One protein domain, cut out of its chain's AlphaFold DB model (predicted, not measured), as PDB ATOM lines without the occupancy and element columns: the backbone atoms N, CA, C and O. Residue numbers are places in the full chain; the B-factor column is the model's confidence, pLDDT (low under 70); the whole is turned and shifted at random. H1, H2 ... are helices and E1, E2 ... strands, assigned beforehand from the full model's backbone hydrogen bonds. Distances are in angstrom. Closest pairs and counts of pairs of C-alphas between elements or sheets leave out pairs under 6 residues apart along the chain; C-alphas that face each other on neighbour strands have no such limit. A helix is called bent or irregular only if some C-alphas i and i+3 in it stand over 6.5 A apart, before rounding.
ATOM      1  N   LEU A  24      20.934  55.799 175.684       88.81
ATOM      2  CA  LEU A  24      20.696  56.526 176.923       88.81
ATOM      3  C   LEU A  24      21.913  56.400 177.834       88.81
ATOM      4  O   LEU A  24      22.512  55.330 177.967       88.81
ATOM      5  N   LYS A  25      22.274  57.504 178.476       86.88
ATOM      6  CA  LYS A  25      23.416  57.598 179.382       86.88
ATOM      7  C   LYS A  25      22.935  58.020 180.756       86.88
ATOM      8  O   LYS A  25      22.258  59.038 180.876       86.88
ATOM      9  N   GLU A  26      23.364  57.314 181.798       80.06
ATOM     10  CA  GLU A  26      22.966  57.601 183.184       80.06
ATOM     11  C   GLU A  26      23.150  59.066 183.570       80.06
ATOM     12  O   GLU A  26      22.223  59.706 184.056       80.06
ATOM     13  N   ARG A  27      24.314  59.628 183.247       81.69
ATOM     14  CA  ARG A  27      24.654  61.018 183.563       81.69
ATOM     15  C   ARG A  27      23.803  62.064 182.836       81.69
ATOM     16  O   ARG A  27      23.587  63.144 183.359       81.69
ATOM     17  N   TYR A  28      23.377  61.799 181.606       83.00
ATOM     18  CA  TYR A  28      22.706  62.823 180.795       83.00
ATOM     19  C   TYR A  28      21.194  62.657 180.799       83.00
ATOM     20  O   TYR A  28      20.472  63.645 180.869       83.00
ATOM     21  N   ASP A  29      20.725  61.417 180.738       89.06
ATOM     22  CA  ASP A  29      19.313  61.104 180.597       89.06
ATOM     23  C   ASP A  29      18.704  60.787 181.962       89.06
ATOM     24  O   ASP A  29      17.831  61.515 182.434       89.06
ATOM     25  N   LEU A  30      19.204  59.753 182.647       85.88
ATOM     26  CA  LEU A  30      18.597  59.301 183.902       85.88
ATOM     27  C   LEU A  30      18.738  60.352 185.003       85.88
ATOM     28  O   LEU A  30      17.764  60.634 185.698       85.88
ATOM     29  N   GLN A  31      19.913  60.967 185.140       85.75
ATOM     30  CA  GLN A  31      20.152  62.014 186.130       85.75
ATOM     31  C   GLN A  31      19.196  63.201 185.939       85.75
ATOM     32  O   GLN A  31      18.624  63.690 186.911       85.75
ATOM     33  N   GLU A  32      18.963  63.626 184.694       87.94
ATOM     34  CA  GLU A  32      18.018  64.700 184.368       87.94
ATOM     35  C   GLU A  32      16.561  64.300 184.617       87.94
ATOM     36  O   GLU A  32      15.756  65.119 185.064       87.94
ATOM     37  N   TRP A  33      16.196  63.048 184.338       88.44
ATOM     38  CA  TRP A  33      14.848  62.553 184.613       88.44
ATOM     39  C   TRP A  33      14.566  62.486 186.107       88.44
ATOM     40  O   TRP A  33      13.483  62.880 186.533       88.44
ATOM     41  N   ILE A  34      15.537  62.037 186.899       86.25
ATOM     42  CA  ILE A  34      15.417  61.949 188.356       86.25
ATOM     43  C   ILE A  34      15.400  63.347 188.978       86.25
ATOM     44  O   ILE A  34      14.598  63.593 189.869       86.25
ATOM     45  N   ASP A  35      16.215  64.282 188.486       85.06
ATOM     46  CA  ASP A  35      16.184  65.680 188.932       85.06
ATOM     47  C   ASP A  35      14.817  66.339 188.685       85.06
ATOM     48  O   ASP A  35      14.256  66.985 189.568       85.06
ATOM     49  N   LYS A  36      14.233  66.112 187.500       87.19
ATOM     50  CA  LYS A  36      12.907  66.639 187.136       87.19
ATOM     51  C   LYS A  36      11.759  65.913 187.822       87.19
ATOM     52  O   LYS A  36      10.705  66.509 188.043       87.19
ATOM     53  N   ASN A  37      11.925  64.626 188.096       86.56
ATOM     54  CA  ASN A  37      10.910  63.803 188.727       86.56
ATOM     55  C   ASN A  37      11.542  62.806 189.717       86.56
ATOM     56  O   ASN A  37      11.699  61.620 189.404       86.56
ATOM     57  N   PRO A  38      11.825  63.255 190.951       81.88
ATOM     58  CA  PRO A  38      12.498  62.431 191.958       81.88
ATOM     59  C   PRO A  38      11.690  61.193 192.377       81.88
ATOM     60  O   PRO A  38      12.250  60.213 192.870       81.88
ATOM     61  N   SER A  39      10.375  61.186 192.117       79.62
ATOM     62  CA  SER A  39       9.492  60.047 192.406       79.62
ATOM     63  C   SER A  39       9.850  58.770 191.633       79.62
ATOM     64  O   SER A  39       9.468  57.677 192.055       79.62
ATOM     65  N   ILE A  40      10.605  58.893 190.531       80.00
ATOM     66  CA  ILE A  40      11.122  57.758 189.753       80.00
ATOM     67  C   ILE A  40      11.941  56.826 190.651       80.00
ATOM     68  O   ILE A  40      11.771  55.610 190.586       80.00
ATOM     69  N   LEU A  41      12.784  57.391 191.523       74.44
ATOM     70  CA  LEU A  41      13.563  56.609 192.476       74.44
ATOM     71  C   LEU A  41      12.732  56.194 193.681       74.44
ATOM     72  O   LEU A  41      12.803  55.031 194.055       74.44
ATOM     73  N   ALA A  42      11.919  57.094 194.246       66.56
ATOM     74  CA  ALA A  42      11.109  56.823 195.440       66.56
ATOM     75  C   ALA A  42      10.337  55.489 195.334       66.56
ATOM     76  O   ALA A  42      10.452  54.612 196.194       66.56
ATOM     77  N   LYS A  43       9.691  55.253 194.183       62.72
ATOM     78  CA  LYS A  43       8.986  53.993 193.889       62.72
ATOM     79  C   LYS A  43       9.898  52.761 193.859       62.72
ATOM     80  O   LYS A  43       9.473  51.684 194.267       62.72
ATOM     81  N   GLY A  44      11.129  52.900 193.370       61.41
ATOM     82  CA  GLY A  44      12.108  51.812 193.263       61.41
ATOM     83  C   GLY A  44      12.754  51.423 194.595       61.41
ATOM     84  O   GLY A  44      13.055  50.251 194.804       61.41
ATOM     85  N   ILE A  45      12.916  52.375 195.518       59.50
ATOM     86  CA  ILE A  45      13.435  52.138 196.880       59.50
ATOM     87  C   ILE A  45      12.338  51.768 197.894       59.50
ATOM     88  O   ILE A  45      12.618  51.646 199.085       59.50
ATOM     89  N   GLY A  46      11.097  51.547 197.441       56.91
ATOM     90  CA  GLY A  46       9.974  51.163 198.309       56.91
ATOM     91  C   GLY A  46       9.555  52.266 199.282       56.91
ATOM     92  O   GLY A  46       8.953  51.985 200.317       56.91
ATOM     93  N   SER A  47       9.904  53.510 198.960       55.91
ATOM     94  CA  SER A  47       9.593  54.685 199.750       55.91
ATOM     95  C   SER A  47       8.500  55.468 199.031       55.91
ATOM     96  O   SER A  47       8.728  56.018 197.959       55.91
ATOM     97  N   ASP A  48       7.311  55.562 199.624       62.66
ATOM     98  CA  ASP A  48       6.266  56.492 199.160       62.66
ATOM     99  C   ASP A  48       6.634  57.965 199.451       62.66
ATOM    100  O   ASP A  48       5.798  58.865 199.356       62.66
ATOM    101  N   GLU A  49       7.873  58.227 199.869       64.75
ATOM    102  CA  GLU A  49       8.314  59.532 200.324       64.75
ATOM    103  C   GLU A  49       8.774  60.413 199.165       64.75
ATOM    104  O   GLU A  49       9.400  59.986 198.194       64.75
ATOM    105  N   GLU A  50       8.466  61.698 199.294       72.56
ATOM    106  CA  GLU A  50       8.910  62.714 198.357       72.56
ATOM    107  C   GLU A  50      10.398  62.997 198.575       72.56
ATOM    108  O   GLU A  50      10.802  63.475 199.637       72.56
ATOM    109  N   LEU A  51      11.201  62.716 197.550       81.44
ATOM    110  CA  LEU A  51      12.602  63.112 197.496       81.44
ATOM    111  C   LEU A  51      12.709  64.558 197.007       81.44
ATOM    112  O   LEU A  51      12.170  64.911 195.956       81.44
ATOM    113  N   LEU A  52      13.454  65.378 197.741       83.38
ATOM    114  CA  LEU A  52      13.855  66.711 197.305       83.38
ATOM    115  C   LEU A  52      15.298  66.658 196.812       83.38
ATOM    116  O   LEU A  52      16.210  66.468 197.611       83.38
ATOM    117  N   ILE A  53      15.513  66.856 195.515       84.62
ATOM    118  CA  ILE A  53      16.862  66.980 194.951       84.62
ATOM    119  C   ILE A  53      17.411  68.365 195.291       84.62
ATOM    120  O   ILE A  53      16.750  69.378 195.068       84.62
ATOM    121  N   ILE A  54      18.614  68.406 195.861       84.69
ATOM    122  CA  ILE A  54      19.252  69.638 196.353       84.69
ATOM    123  C   ILE A  54      20.511  69.967 195.566       84.69
ATOM    124  O   ILE A  54      20.858  71.140 195.431       84.69
ATOM    125  N   GLN A  55      21.208  68.953 195.049       81.88
ATOM    126  CA  GLN A  55      22.411  69.180 194.265       81.88
ATOM    127  C   GLN A  55      22.649  68.087 193.226       81.88
ATOM    128  O   GLN A  55      22.363  66.914 193.471       81.88
ATOM    129  N   LYS A  56      23.244  68.490 192.100       85.06
ATOM    130  CA  LYS A  56      23.762  67.598 191.058       85.06
ATOM    131  C   LYS A  56      25.284  67.678 191.000       85.06
ATOM    132  O   LYS A  56      25.850  68.756 191.160       85.06
ATOM    133  N   GLU A  57      25.931  66.543 190.752       81.56
ATOM    134  CA  GLU A  57      27.375  66.427 190.505       81.56
ATOM    135  C   GLU A  57      28.256  67.075 191.586       81.56
ATOM    136  O   GLU A  57      29.215  67.793 191.299       81.56
ATOM    137  N   PHE A  58      27.941  66.832 192.857       80.25
ATOM    138  CA  PHE A  58      28.695  67.421 193.955       80.25
ATOM    139  C   PHE A  58      30.057  66.738 194.130       80.25
ATOM    140  O   PHE A  58      30.142  65.521 194.303       80.25
ATOM    141  N   SER A  59      31.125  67.538 194.144       72.75
ATOM    142  CA  SER A  59      32.512  67.084 194.325       72.75
ATOM    143  C   SER A  59      33.239  67.786 195.482       72.75
ATOM    144  O   SER A  59      34.464  67.795 195.523       72.75
ATOM    145  N   GLY A  60      32.507  68.427 196.400       68.00
ATOM    146  CA  GLY A  60      33.071  69.239 197.490       68.00
ATOM    147  C   GLY A  60      33.415  68.467 198.768       68.00
ATOM    148  O   GLY A  60      33.594  69.079 199.818       68.00
ATOM    149  N   PHE A  61      33.461  67.133 198.727       68.38
ATOM    150  CA  PHE A  61      33.904  66.345 199.875       68.38
ATOM    151  C   PHE A  61      35.433  66.404 199.950       68.38
ATOM    152  O   PHE A  61      36.121  65.602 199.333       68.38
ATOM    153  N   ASP A  62      35.962  67.336 200.750       61.12
ATOM    154  CA  ASP A  62      37.401  67.635 200.941       61.12
ATOM    155  C   ASP A  62      38.310  66.424 201.265       61.12
ATOM    156  O   ASP A  62      39.531  66.556 201.346       61.12
ATOM    157  N   LYS A  63      37.739  65.235 201.489       65.56
ATOM    158  CA  LYS A  63      38.454  64.013 201.884       65.56
ATOM    159  C   LYS A  63      38.256  62.826 200.940       65.56
ATOM    160  O   LYS A  63      38.889  61.795 201.160       65.56
ATOM    161  N   THR A  64      37.425  62.940 199.904       66.00
ATOM    162  CA  THR A  64      37.225  61.877 198.910       66.00
ATOM    163  C   THR A  64      37.209  62.473 197.509       66.00
ATOM    164  O   THR A  64      36.522  63.449 197.240       66.00
ATOM    165  N   ASN A  65      37.931  61.857 196.573       66.25
ATOM    166  CA  ASN A  65      37.844  62.218 195.151       66.25
ATOM    167  C   ASN A  65      36.565  61.643 194.500       66.25
ATOM    168  O   ASN A  65      36.530  61.381 193.299       66.25
ATOM    169  N   GLU A  66      35.545  61.354 195.314       67.31
ATOM    170  CA  GLU A  66      34.285  60.782 194.866       67.31
ATOM    171  C   GLU A  66      33.328  61.906 194.489       67.31
ATOM    172  O   GLU A  66      33.039  62.800 195.286       67.31
ATOM    173  N   ARG A  67      32.813  61.833 193.264       70.38
ATOM    174  CA  ARG A  67      31.710  62.671 192.813       70.38
ATOM    175  C   ARG A  67      30.405  61.958 193.136       70.38
ATOM    176  O   ARG A  67      30.246  60.787 192.804       70.38
ATOM    177  N   LEU A  68      29.481  62.672 193.764       75.44
ATOM    178  CA  LEU A  68      28.103  62.222 193.931       75.44
ATOM    179  C   LEU A  68      27.259  62.786 192.798       75.44
ATOM    180  O   LEU A  68      27.300  63.991 192.543       75.44
ATOM    181  N   ASP A  69      26.500  61.930 192.120       80.25
ATOM    182  CA  ASP A  69      25.711  62.363 190.970       80.25
ATOM    183  C   ASP A  69      24.473  63.146 191.418       80.25
ATOM    184  O   ASP A  69      24.274  64.262 190.943       80.25
ATOM    185  N   LEU A  70      23.683  62.650 192.377       84.56
ATOM    186  CA  LEU A  70      22.537  63.382 192.929       84.56
ATOM    187  C   LEU A  70      22.541  63.364 194.458       84.56
ATOM    188  O   LEU A  70      22.727  62.327 195.092       84.56
ATOM    189  N   LEU A  71      22.276  64.523 195.053       83.62
ATOM    190  CA  LEU A  71      22.010  64.658 196.479       83.62
ATOM    191  C   LEU A  71      20.525  64.942 196.687       83.62
ATOM    192  O   LEU A  71      20.017  65.949 196.189       83.62
ATOM    193  N   ALA A  72      19.860  64.074 197.447       82.12
ATOM    194  CA  ALA A  72      18.451  64.197 197.785       82.12
ATOM    195  C   ALA A  72      18.246  64.231 199.304       82.12
ATOM    196  O   ALA A  72      19.005  63.614 200.052       82.12
ATOM    197  N   LEU A  73      17.198  64.914 199.755       77.81
ATOM    198  CA  LEU A  73      16.655  64.758 201.103       77.81
ATOM    199  C   LEU A  73      15.327  64.017 201.040       77.81
ATOM    200  O   LEU A  73      14.495  64.310 200.180       77.81
ATOM    201  N   ASP A  74      15.124  63.100 201.982       76.19
ATOM    202  CA  ASP A  74      13.790  62.614 202.303       76.19
ATOM    203  C   ASP A  74      13.101  63.550 203.311       76.19
ATOM    204  O   ASP A  74      13.731  64.340 204.022       76.19
ATOM    205  N   LYS A  75      11.769  63.480 203.370       66.25
ATOM    206  CA  LYS A  75      10.959  64.278 204.306       66.25
ATOM    207  C   LYS A  75      11.135  63.872 205.778       66.25
ATOM    208  O   LYS A  75      10.593  64.561 206.641       66.25
ATOM    209  N   LYS A  76      11.848  62.780 206.082       63.06
ATOM    210  CA  LYS A  76      12.077  62.267 207.444       63.06
ATOM    211  C   LYS A  76      13.416  62.703 208.043       63.06
ATOM    212  O   LYS A  76      13.788  62.201 209.102       63.06
ATOM    213  N   GLU A  77      14.090  63.669 207.418       53.25
ATOM    214  CA  GLU A  77      15.364  64.242 207.878       53.25
ATOM    215  C   GLU A  77      16.533  63.237 207.872       53.25
ATOM    216  O   GLU A  77      17.558  63.467 208.523       53.25
ATOM    217  N   ILE A  78      16.426  62.140 207.111       51.75
ATOM    218  CA  ILE A  78      17.538  61.210 206.905       51.75
ATOM    219  C   ILE A  78      18.243  61.583 205.595       51.75
ATOM    220  O   ILE A  78      17.667  61.643 204.509       51.75
ATOM    221  N   TRP A  79      19.540  61.873 205.697       51.59
ATOM    222  CA  TRP A  79      20.386  62.174 204.545       51.59
ATOM    223  C   TRP A  79      20.587  60.901 203.717       51.59
ATOM    224  O   TRP A  79      21.381  60.035 204.087       51.59
ATOM    225  N   SER A  80      19.886  60.792 202.590       58.22
ATOM    226  CA  SER A  80      20.035  59.673 201.660       58.22
ATOM    227  C   SER A  80      20.977  60.059 200.515       58.22
ATOM    228  O   SER A  80      20.671  60.918 199.692       58.22
ATOM    229  N   LEU A  81      22.155  59.430 200.465       58.34
ATOM    230  CA  LEU A  81      23.111  59.599 199.367       58.34
ATOM    231  C   LEU A  81      22.731  58.680 198.201       58.34
ATOM    232  O   LEU A  81      22.676  57.462 198.368       58.34
ATOM    233  N   LEU A  82      22.520  59.257 197.017       59.97
ATOM    234  CA  LEU A  82      22.210  58.516 195.796       59.97
ATOM    235  C   LEU A  82      23.423  58.538 194.861       59.97
ATOM    236  O   LEU A  82      23.807  59.579 194.328       59.97
ATOM    237  N   LYS A  83      24.031  57.365 194.662       58.31
ATOM    238  CA  LYS A  83      25.012  57.134 193.594       58.31
ATOM    239  C   LYS A  83      24.295  56.468 192.426       58.31
ATOM    240  O   LYS A  83      23.645  55.442 192.628       58.31
TER     241      LYS A  83
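Overview. This is residues 24 to 83 of the 85 residues of an uncharacterized protein of Rodentibacter pneumotropicus (UniProt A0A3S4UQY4). A small antiparallel sheet of three strands, E1, E2 and E3, has the helix H1 packed along one of its faces, over E2, while the other face has no named helix on it. The short helix H2 makes a corner with the end of H1 and lies off the sheet, and the link from E1 to E2 reaches far out at the opposite end, to Lys 63; E3 is only loosely joined to E2. The printed part has 60 residues, with two named helices and three named strands in the order H1 H2 E1 E2 E3, the sheet order is E1 - E2 - E3, and the class is mixed, helices and strands. The whole is compact, with a radius of gyration of the C-alphas of 11.8 A, and flat in outline, spanning 33 by 31 by 16 A.

Arrangement. H1, residues 26 to 36, and H2, residues 39 to 44, only just touch, and only at the corner by their tight link, with 3 pairs of C-alphas within 8 A; the closest C-alphas are those of Ile 34 and Ile 40, 6.2 A apart. They run opposite ways at a steep tilt of 68 degrees, only just short of about perpendicular. E1, residues 52 to 58, E2, residues 68 to 73, and E3, residues 79 to 82, form a meander, each strand the antiparallel neighbour of the one before. E1 and E2 are a hairpin at 159 degrees, with N 54 and O 71 at 2.8 A and N 71 and O 55 at 2.9 A within hydrogen-bond range. E2 and E3 are a hairpin at 146 degrees; C-alphas 70 and 82 face each other at 5.7 A, and no backbone N and O across this pair are within hydrogen-bond range. H1 is on the sheet in two layers, a helix on one face of a sheet, at a height over the sheet of 9.7 A. It lies over E2 and runs along the strands, at 16 degrees to E2 on the local plane; the closest C-alphas of H1 and E2 are those of Gln 31 and Leu 70, 7.3 A apart. H2 is not on the sheet and is apart from E2 and E3. In H1 5 of 7 O i to N i+4 pairs are within hydrogen-bond range, in H2 1 of 2.

Along the chain. H1 runs 14.1 A from C-alpha 26 at (22.966, 57.601, 183.184) to C-alpha 36; it is neither bent nor irregular, but only just: C-alphas 27 and 30 are 6.3 A apart. H2 measures 8.7 A. E1 runs 15.2 A from C-alpha 52 at (13.855, 66.711, 197.305), E2 13.7 A, and E3 9.7 A to C-alpha 82 at (22.210, 58.516, 195.796).

Size, cuts and confidence. The C-alphas farthest apart are those of Asp 48 and Lys 63, 33.2 A. The printed part has no cut and no long link. Mean pLDDT of the printed part is 73.8, with residues 42 to 49, 60 to 66 and 75 to 83 under 70.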